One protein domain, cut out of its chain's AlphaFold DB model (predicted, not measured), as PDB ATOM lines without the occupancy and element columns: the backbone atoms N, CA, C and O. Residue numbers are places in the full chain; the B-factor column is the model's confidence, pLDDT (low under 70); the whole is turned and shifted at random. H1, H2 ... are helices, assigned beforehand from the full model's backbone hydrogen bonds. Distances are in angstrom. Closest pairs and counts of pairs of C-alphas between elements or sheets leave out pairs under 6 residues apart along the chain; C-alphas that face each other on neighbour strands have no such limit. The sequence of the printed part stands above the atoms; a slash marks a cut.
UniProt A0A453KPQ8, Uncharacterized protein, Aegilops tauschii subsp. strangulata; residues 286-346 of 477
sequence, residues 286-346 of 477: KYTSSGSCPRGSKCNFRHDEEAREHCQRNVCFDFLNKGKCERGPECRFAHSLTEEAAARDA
ATOM      1  N   LYS A 286      92.957 -93.824  18.775       77.19
ATOM      2  CA  LYS A 286      92.887 -92.376  19.001       77.19
ATOM      3  C   LYS A 286      93.605 -91.966  20.293       77.19
ATOM      4  O   LYS A 286      94.384 -91.028  20.281       77.19
ATOM      5  N   TYR A 287      93.440 -92.723  21.376       80.56
ATOM      6  CA  TYR A 287      94.190 -92.478  22.612       80.56
ATOM      7  C   TYR A 287      95.698 -92.729  22.444       80.56
ATOM      8  O   TYR A 287      96.506 -91.898  22.840       80.56
ATOM      9  N   THR A 288      96.074 -93.837  21.800       81.19
ATOM     10  CA  THR A 288      97.482 -94.249  21.651       81.19
ATOM     11  C   THR A 288      98.266 -93.302  20.733       81.19
ATOM     12  O   THR A 288      99.445 -93.060  20.960       81.19
ATOM     13  N   SER A 289      97.610 -92.722  19.719       71.00
ATOM     14  CA  SER A 289      98.246 -91.797  18.768       71.00
ATOM     15  C   SER A 289      98.186 -90.327  19.191       71.00
ATOM     16  O   SER A 289      99.161 -89.607  18.996       71.00
ATOM     17  N   SER A 290      97.071 -89.861  19.765       73.56
ATOM     18  CA  SER A 290      96.866 -88.436  20.069       73.56
ATOM     19  C   SER A 290      96.736 -88.113  21.558       73.56
ATOM     20  O   SER A 290      96.528 -86.955  21.907       73.56
ATOM     21  N   GLY A 291      96.811 -89.105  22.449       73.44
ATOM     22  CA  GLY A 291      96.750 -88.915  23.904       73.44
ATOM     23  C   GLY A 291      95.389 -88.485  24.460       73.44
ATOM     24  O   GLY A 291      95.267 -88.253  25.658       73.44
ATOM     25  N   SER A 292      94.361 -88.374  23.615       76.94
ATOM     26  CA  SER A 292      93.018 -87.941  24.004       76.94
ATOM     27  C   SER A 292      91.965 -88.731  23.235       76.94
ATOM     28  O   SER A 292      91.943 -88.740  22.002       76.94
ATOM     29  N   CYS A 293      91.089 -89.418  23.971       78.50
ATOM     30  CA  CYS A 293      89.956 -90.141  23.407       78.50
ATOM     31  C   CYS A 293      88.655 -89.386  23.708       78.50
ATOM     32  O   CYS A 293      88.333 -89.191  24.880       78.50
ATOM     33  N   PRO A 294      87.839 -89.049  22.692       73.06
ATOM     34  CA  PRO A 294      86.568 -88.345  22.890       73.06
ATOM     35  C   PRO A 294      85.524 -89.174  23.656       73.06
ATOM     36  O   PRO A 294      84.524 -88.632  24.109       73.06
ATOM     37  N   ARG A 295      85.739 -90.490  23.804       70.44
ATOM     38  CA  ARG A 295      84.879 -91.382  24.600       70.44
ATOM     39  C   ARG A 295      85.330 -91.506  26.061       70.44
ATOM     40  O   ARG A 295      84.621 -92.125  26.851       70.44
ATOM     41  N   GLY A 296      86.476 -90.918  26.422       71.88
ATOM     42  CA  GLY A 296      87.004 -90.914  27.788       71.88
ATOM     43  C   GLY A 296      87.055 -92.315  28.408       71.88
ATOM     44  O   GLY A 296      87.436 -93.279  27.748       71.88
ATOM     45  N   SER A 297      86.615 -92.432  29.662       68.19
ATOM     46  CA  SER A 297      86.538 -93.692  30.417       68.19
ATOM     47  C   SER A 297      85.450 -94.669  29.942       68.19
ATOM     48  O   SER A 297      85.395 -95.792  30.430       68.19
ATOM     49  N   LYS A 298      84.599 -94.281  28.981       72.00
ATOM     50  CA  LYS A 298      83.548 -95.134  28.385       72.00
ATOM     51  C   LYS A 298      83.983 -95.769  27.056       72.00
ATOM     52  O   LYS A 298      83.148 -96.188  26.257       72.00
ATOM     53  N   CYS A 299      85.279 -95.756  26.749       76.69
ATOM     54  CA  CYS A 299      85.811 -96.342  25.525       76.69
ATOM     55  C   CYS A 299      85.860 -97.874  25.632       76.69
ATOM     56  O   CYS A 299      86.410 -98.402  26.590       76.69
ATOM     57  N   ASN A 300      85.363 -98.585  24.616       76.81
ATOM     58  CA  ASN A 300      85.427-100.056  24.552       76.81
ATOM     59  C   ASN A 300      86.843-100.606  24.273       76.81
ATOM     60  O   ASN A 300      87.018-101.815  24.188       76.81
ATOM     61  N   PHE A 301      87.835 -99.735  24.079       80.19
ATOM     62  CA  PHE A 301      89.216-100.097  23.766       80.19
ATOM     63  C   PHE A 301      90.139 -99.625  24.887       80.19
ATOM     64  O   PHE A 301      89.929 -98.545  25.446       80.19
ATOM     65  N   ARG A 302      91.192-100.393  25.173       80.94
ATOM     66  CA  ARG A 302      92.137-100.107  26.255       80.94
ATOM     67  C   ARG A 302      92.900 -98.806  25.990       80.94
ATOM     68  O   ARG A 302      93.399 -98.566  24.887       80.94
ATOM     69  N   HIS A 303      92.962 -97.958  27.011       82.44
ATOM     70  CA  HIS A 303      93.805 -96.767  27.059       82.44
ATOM     71  C   HIS A 303      95.044 -97.125  27.873       82.44
ATOM     72  O   HIS A 303      94.933 -97.387  29.065       82.44
ATOM     73  N   ASP A 304      96.188 -97.211  27.205       78.12
ATOM     74  CA  ASP A 304      97.445 -97.658  27.794       78.12
ATOM     75  C   ASP A 304      98.519 -96.590  27.544       78.12
ATOM     76  O   ASP A 304      98.714 -96.161  26.400       78.12
ATOM     77  N   GLU A 305      99.140 -96.101  28.618       74.62
ATOM     78  CA  GLU A 305     100.156 -95.046  28.554       74.62
ATOM     79  C   GLU A 305     101.487 -95.568  28.000       74.62
ATOM     80  O   GLU A 305     102.126 -94.877  27.208       74.62
ATOM     81  N   GLU A 306     101.849 -96.818  28.290       75.00
ATOM     82  CA  GLU A 306     103.083 -97.445  27.807       75.00
ATOM     83  C   GLU A 306     102.997 -97.658  26.289       75.00
ATOM     84  O   GLU A 306     103.904 -97.301  25.532       75.00
ATOM     85  N   ALA A 307     101.844 -98.121  25.794       74.88
ATOM     86  CA  ALA A 307     101.612 -98.248  24.353       74.88
ATOM     87  C   ALA A 307     101.652 -96.894  23.617       74.88
ATOM     88  O   ALA A 307     102.068 -96.820  22.453       74.88
ATOM     89  N   ARG A 308     101.234 -95.809  24.283       78.12
ATOM     90  CA  ARG A 308     101.310 -94.444  23.747       78.12
ATOM     91  C   ARG A 308     102.756 -93.978  23.643       78.12
ATOM     92  O   ARG A 308     103.123 -93.422  22.608       78.12
ATOM     93  N   GLU A 309     103.575 -94.218  24.662       76.31
ATOM     94  CA  GLU A 309     105.002 -93.896  24.601       76.31
ATOM     95  C   GLU A 309     105.688 -94.619  23.441       76.31
ATOM     96  O   GLU A 309     106.422 -94.001  22.669       76.31
ATOM     97  N   HIS A 310     105.398 -95.906  23.241       76.31
ATOM     98  CA  HIS A 310     105.966 -96.659  22.124       76.31
ATOM     99  C   HIS A 310     105.497 -96.133  20.756       76.31
ATOM    100  O   HIS A 310     106.306 -96.016  19.832       76.31
ATOM    101  N   CYS A 311     104.232 -95.726  20.617       71.88
ATOM    102  CA  CYS A 311     103.737 -95.098  19.387       71.88
ATOM    103  C   CYS A 311     104.393 -93.726  19.125       71.88
ATOM    104  O   CYS A 311     104.656 -93.382  17.971       71.88
ATOM    105  N   GLN A 312     104.703 -92.955  20.175       73.44
ATOM    106  CA  GLN A 312     105.474 -91.707  20.069       73.44
ATOM    107  C   GLN A 312     106.938 -91.957  19.681       73.44
ATOM    108  O   GLN A 312     107.528 -91.153  18.962       73.44
ATOM    109  N   ARG A 313     107.502 -93.104  20.076       73.94
ATOM    110  CA  ARG A 313     108.828 -93.586  19.652       73.94
ATOM    111  C   ARG A 313     108.813 -94.266  18.269       73.94
ATOM    112  O   ARG A 313     109.740 -94.998  17.937       73.94
ATOM    113  N   ASN A 314     107.793 -94.007  17.439       73.44
ATOM    114  CA  ASN A 314     107.635 -94.538  16.074       73.44
ATOM    115  C   ASN A 314     107.497 -96.072  15.965       73.44
ATOM    116  O   ASN A 314     107.719 -96.635  14.888       73.44
ATOM    117  N   VAL A 315     107.086 -96.762  17.031       79.62
ATOM    118  CA  VAL A 315     106.740 -98.189  16.959       79.62
ATOM    119  C   VAL A 315     105.386 -98.354  16.260       79.62
ATOM    120  O   VAL A 315     104.451 -97.580  16.470       79.62
ATOM    121  N   CYS A 316     105.273 -99.353  15.386       78.88
ATOM    122  CA  CYS A 316     104.079 -99.575  14.577       78.88
ATOM    123  C   CYS A 316     102.856 -99.878  15.451       78.88
ATOM    124  O   CYS A 316     102.857-100.827  16.234       78.88
ATOM    125  N   PHE A 317     101.768 -99.129  15.254       81.38
ATOM    126  CA  PHE A 317     100.525 -99.338  15.997       81.38
ATOM    127  C   PHE A 317      99.917-100.730  15.766       81.38
ATOM    128  O   PHE A 317      99.421-101.345  16.704       81.38
ATOM    129  N   ASP A 318      99.973-101.255  14.538       77.69
ATOM    130  CA  ASP A 318      99.451-102.596  14.238       77.69
ATOM    131  C   ASP A 318     100.260-103.686  14.951       77.69
ATOM    132  O   ASP A 318      99.691-104.660  15.441       77.69
ATOM    133  N   PHE A 319     101.574-103.484  15.069       80.00
ATOM    134  CA  PHE A 319     102.456-104.359  15.833       80.00
ATOM    135  C   PHE A 319     102.163-104.281  17.338       80.00
ATOM    136  O   PHE A 319     101.994-105.318  17.966       80.00
ATOM    137  N   LEU A 320     101.992-103.080  17.898       78.56
ATOM    138  CA  LEU A 320     101.633-102.885  19.310       78.56
ATOM    139  C   LEU A 320     100.247-103.445  19.664       78.56
ATOM    140  O   LEU A 320     100.056-103.994  20.741       78.56
ATOM    141  N   ASN A 321      99.272-103.308  18.765       78.12
ATOM    142  CA  ASN A 321      97.881-103.665  19.039       78.12
ATOM    143  C   ASN A 321      97.551-105.133  18.715       78.12
ATOM    144  O   ASN A 321      96.660-105.716  19.323       78.12
ATOM    145  N   LYS A 322      98.228-105.740  17.731       76.81
ATOM    146  CA  LYS A 322      97.929-107.109  17.262       76.81
ATOM    147  C   LYS A 322      99.115-108.072  17.365       76.81
ATOM    148  O   LYS A 322      98.964-109.233  16.989       76.81
ATOM    149  N   GLY A 323     100.296-107.604  17.778       73.75
ATOM    150  CA  GLY A 323     101.544-108.380  17.795       73.75
ATOM    151  C   GLY A 323     102.126-108.690  16.409       73.75
ATOM    152  O   GLY A 323     103.160-109.344  16.310       73.75
ATOM    153  N   LYS A 324     101.472-108.255  15.323       75.19
ATOM    154  CA  LYS A 324     101.873-108.530  13.936       75.19
ATOM    155  C   LYS A 324     101.493-107.380  13.011       75.19
ATOM    156  O   LYS A 324     100.393-106.839  13.107       75.19
ATOM    157  N   CYS A 325     102.384-107.041  12.083       75.56
ATOM    158  CA  CYS A 325     102.121-106.051  11.043       75.56
ATOM    159  C   CYS A 325     102.007-106.732   9.679       75.56
ATOM    160  O   CYS A 325     102.921-107.431   9.252       75.56
ATOM    161  N   GLU A 326     100.910-106.474   8.968       72.50
ATOM    162  CA  GLU A 326     100.663-107.009   7.618       72.50
ATOM    163  C   GLU A 326     101.649-106.454   6.571       72.50
ATOM    164  O   GLU A 326     101.821-107.050   5.515       72.50
ATOM    165  N   ARG A 327     102.349-105.352   6.884       65.06
ATOM    166  CA  ARG A 327     103.399-104.751   6.041       65.06
ATOM    167  C   ARG A 327     104.780-105.397   6.212       65.06
ATOM    168  O   ARG A 327     105.697-105.046   5.478       65.06
ATOM    169  N   GLY A 328     104.940-106.320   7.165       65.62
ATOM    170  CA  GLY A 328     106.192-107.056   7.367       65.62
ATOM    171  C   GLY A 328     107.420-106.139   7.559       65.62
ATOM    172  O   GLY A 328     107.297-105.112   8.231       65.62
ATOM    173  N   PRO A 329     108.597-106.485   6.999       60.31
ATOM    174  CA  PRO A 329     109.828-105.692   7.120       60.31
ATOM    175  C   PRO A 329     109.824-104.387   6.298       60.31
ATOM    176  O   PRO A 329     110.655-103.521   6.532       60.31
ATOM    177  N   GLU A 330     108.862-104.206   5.388       59.16
ATOM    178  CA  GLU A 330     108.680-102.988   4.574       59.16
ATOM    179  C   GLU A 330     107.866-101.902   5.310       59.16
ATOM    180  O   GLU A 330     107.474-100.870   4.754       59.16
ATOM    181  N   CYS A 331     107.542-102.127   6.584       64.25
ATOM    182  CA  CYS A 331     106.798-101.170   7.382       64.25
ATOM    183  C   CYS A 331     107.681 -99.982   7.779       64.25
ATOM    184  O   CYS A 331     108.730-100.137   8.393       64.25
ATOM    185  N   ARG A 332     107.195 -98.761   7.530       65.25
ATOM    186  CA  ARG A 332     107.882 -97.502   7.881       65.25
ATOM    187  C   ARG A 332     108.058 -97.239   9.389       65.25
ATOM    188  O   ARG A 332     108.548 -96.178   9.761       65.25
ATOM    189  N   PHE A 333     107.559 -98.128  10.243       73.00
ATOM    190  CA  PHE A 333     107.507 -97.982  11.696       73.00
ATOM    191  C   PHE A 333     108.232 -99.156  12.357       73.00
ATOM    192  O   PHE A 333     108.198-100.268  11.835       73.00
ATOM    193  N   ALA A 334     108.844 -98.928  13.519       77.12
ATOM    194  CA  ALA A 334     109.639 -99.945  14.198       77.12
ATOM    195  C   ALA A 334     108.765-101.108  14.706       77.12
ATOM    196  O   ALA A 334     107.659-100.898  15.210       77.12
ATOM    197  N   HIS A 335     109.275-102.336  14.598       74.38
ATOM    198  CA  HIS A 335     108.640-103.565  15.094       74.38
ATOM    199  C   HIS A 335     109.412-104.187  16.269       74.38
ATOM    200  O   HIS A 335     109.403-105.399  16.454       74.38
ATOM    201  N   SER A 336     110.088-103.358  17.070       71.94
ATOM    202  CA  SER A 336     110.812-103.789  18.267       71.94
ATOM    203  C   SER A 336     110.529-102.854  19.443       71.94
ATOM    204  O   SER A 336     110.314-101.658  19.250       71.94
ATOM    205  N   LEU A 337     110.502-103.418  20.653       66.00
ATOM    206  CA  LEU A 337     110.143-102.726  21.898       66.00
ATOM    207  C   LEU A 337     111.365-102.345  22.752       66.00
ATOM    208  O   LEU A 337     111.211-101.615  23.727       66.00
ATOM    209  N   THR A 338     112.570-102.802  22.390       59.28
ATOM    210  CA  THR A 338     113.821-102.521  23.112       59.28
ATOM    211  C   THR A 338     114.784-101.681  22.272       59.28
ATOM    212  O   THR A 338     114.962-101.910  21.071       59.28
ATOM    213  N   GLU A 339     115.436-100.704  22.912       53.44
ATOM    214  CA  GLU A 339     116.372 -99.769  22.261       53.44
ATOM    215  C   GLU A 339     117.574-100.490  21.619       53.44
ATOM    216  O   GLU A 339     118.067-100.075  20.571       53.44
ATOM    217  N   GLU A 340     117.982-101.634  22.175       48.75
ATOM    218  CA  GLU A 340     119.120-102.439  21.707       48.75
ATOM    219  C   GLU A 340     118.834-103.221  20.409       48.75
ATOM    220  O   GLU A 340     119.751-103.499  19.634       48.75
ATOM    221  N   ALA A 341     117.567-103.550  20.130       46.00
ATOM    222  CA  ALA A 341     117.155-104.232  18.900       46.00
ATOM    223  C   ALA A 341     116.707-103.249  17.801       46.00
ATOM    224  O   ALA A 341     116.893-103.537  16.619       46.00
ATOM    225  N   ALA A 342     116.215-102.058  18.167       46.81
ATOM    226  CA  ALA A 342     115.917-100.974  17.224       46.81
ATOM    227  C   ALA A 342     117.163-100.492  16.452       46.81
ATOM    228  O   ALA A 342     117.049-100.046  15.313       46.81
ATOM    229  N   ALA A 343     118.357-100.644  17.034       47.38
ATOM    230  CA  ALA A 343     119.629-100.313  16.394       47.38
ATOM    231  C   ALA A 343     120.055-101.296  15.282       47.38
ATOM    232  O   ALA A 343     120.882-100.934  14.450       47.38
ATOM    233  N   ARG A 344     119.510-102.525  15.242       45.38
ATOM    234  CA  ARG A 344     119.872-103.538  14.226       45.38
ATOM    235  C   ARG A 344     119.038-103.439  12.945       45.38
ATOM    236  O   ARG A 344     119.560-103.749  11.879       45.38
ATOM    237  N   ASP A 345     117.804-102.945  13.039       42.94
ATOM    238  CA  ASP A 345     116.954-102.613  11.880       42.94
ATOM    239  C   ASP A 345     117.081-101.140  11.441       42.94
ATOM    240  O   ASP A 345     116.609-100.746  10.372       42.94
ATOM    241  N   ALA A 346     117.760-100.306  12.231       41.22
ATOM    242  CA  ALA A 346     118.085 -98.938  11.854       41.22
ATOM    243  C   ALA A 346     119.291 -98.912  10.902       41.22
ATOM    244  O   ALA A 346     120.447 -98.878  11.322       41.22
TER     245      ALA A 346
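This is residues 286 to 346 of the 477 residues of an uncharacterized protein of Aegilops tauschii subsp. strangulata (UniProt A0A453KPQ8). This is an elongated, thinly built model: a small cluster of short helices, H1 packed on H2 with H3 near H2, has a wide loop reaching out at one end and the short helix H4 at the other. The loop, residues 291 to 304, runs out from H1 and folds back to H2, while residues 323 to 338 lead from H3 to H4, which touches no other helix. The printed part has 61 residues with four named helices in the order H1, H2, H3, H4 and no named strand; the class is all helix, though under half of the residues, 26, are in named elements. It is only just loose, close to compact, with a radius of gyration of the C-alphas of 12.7 A and spans of 39 by 22 by 15 A.

H1, residues 286 to 290, touches H2, residues 305 to 312; their closest C-alphas, those of Thr 288 and Arg 308, are 4.4 A apart. H3, residues 317 to 322, is close to H2 but not clearly touching, with the C-alphas of Cys 311 and Phe 317 closest at 6.3 A. H2 and H3 run opposite ways at a steep tilt of 45 degrees. H1 and H3 are only just apart, their closest C-alphas 8.2 A from each other. H4, residues 339 to 345, is apart from H1, H2 and H3. Every O i to N i+4 pair is within hydrogen-bond range in H1, H2 and H3; in H4 it is 0 of 3, with 1 of 4 O i to N i+3 pairs within range.

H1 begins at C-alpha 286 (92.887, -92.376, 19.001) and is 5.7 A long from first to last C-alpha. H2 measures 10.6 A, H3 8.3 A and H4 10.8 A. H4 ends at C-alpha 345 (116.954, -102.613, 11.880).

The C-alphas of Lys 298 and Arg 344, the two farthest apart, are 39.9 A from each other. The printed part has no cut. The links H1 to H2 and H3 to H4 are long, and H2 to H3 is tight. Mean pLDDT of the printed part is 70.4; residue 297, residues 327 to 332 and residues 337 to 346 are under 70.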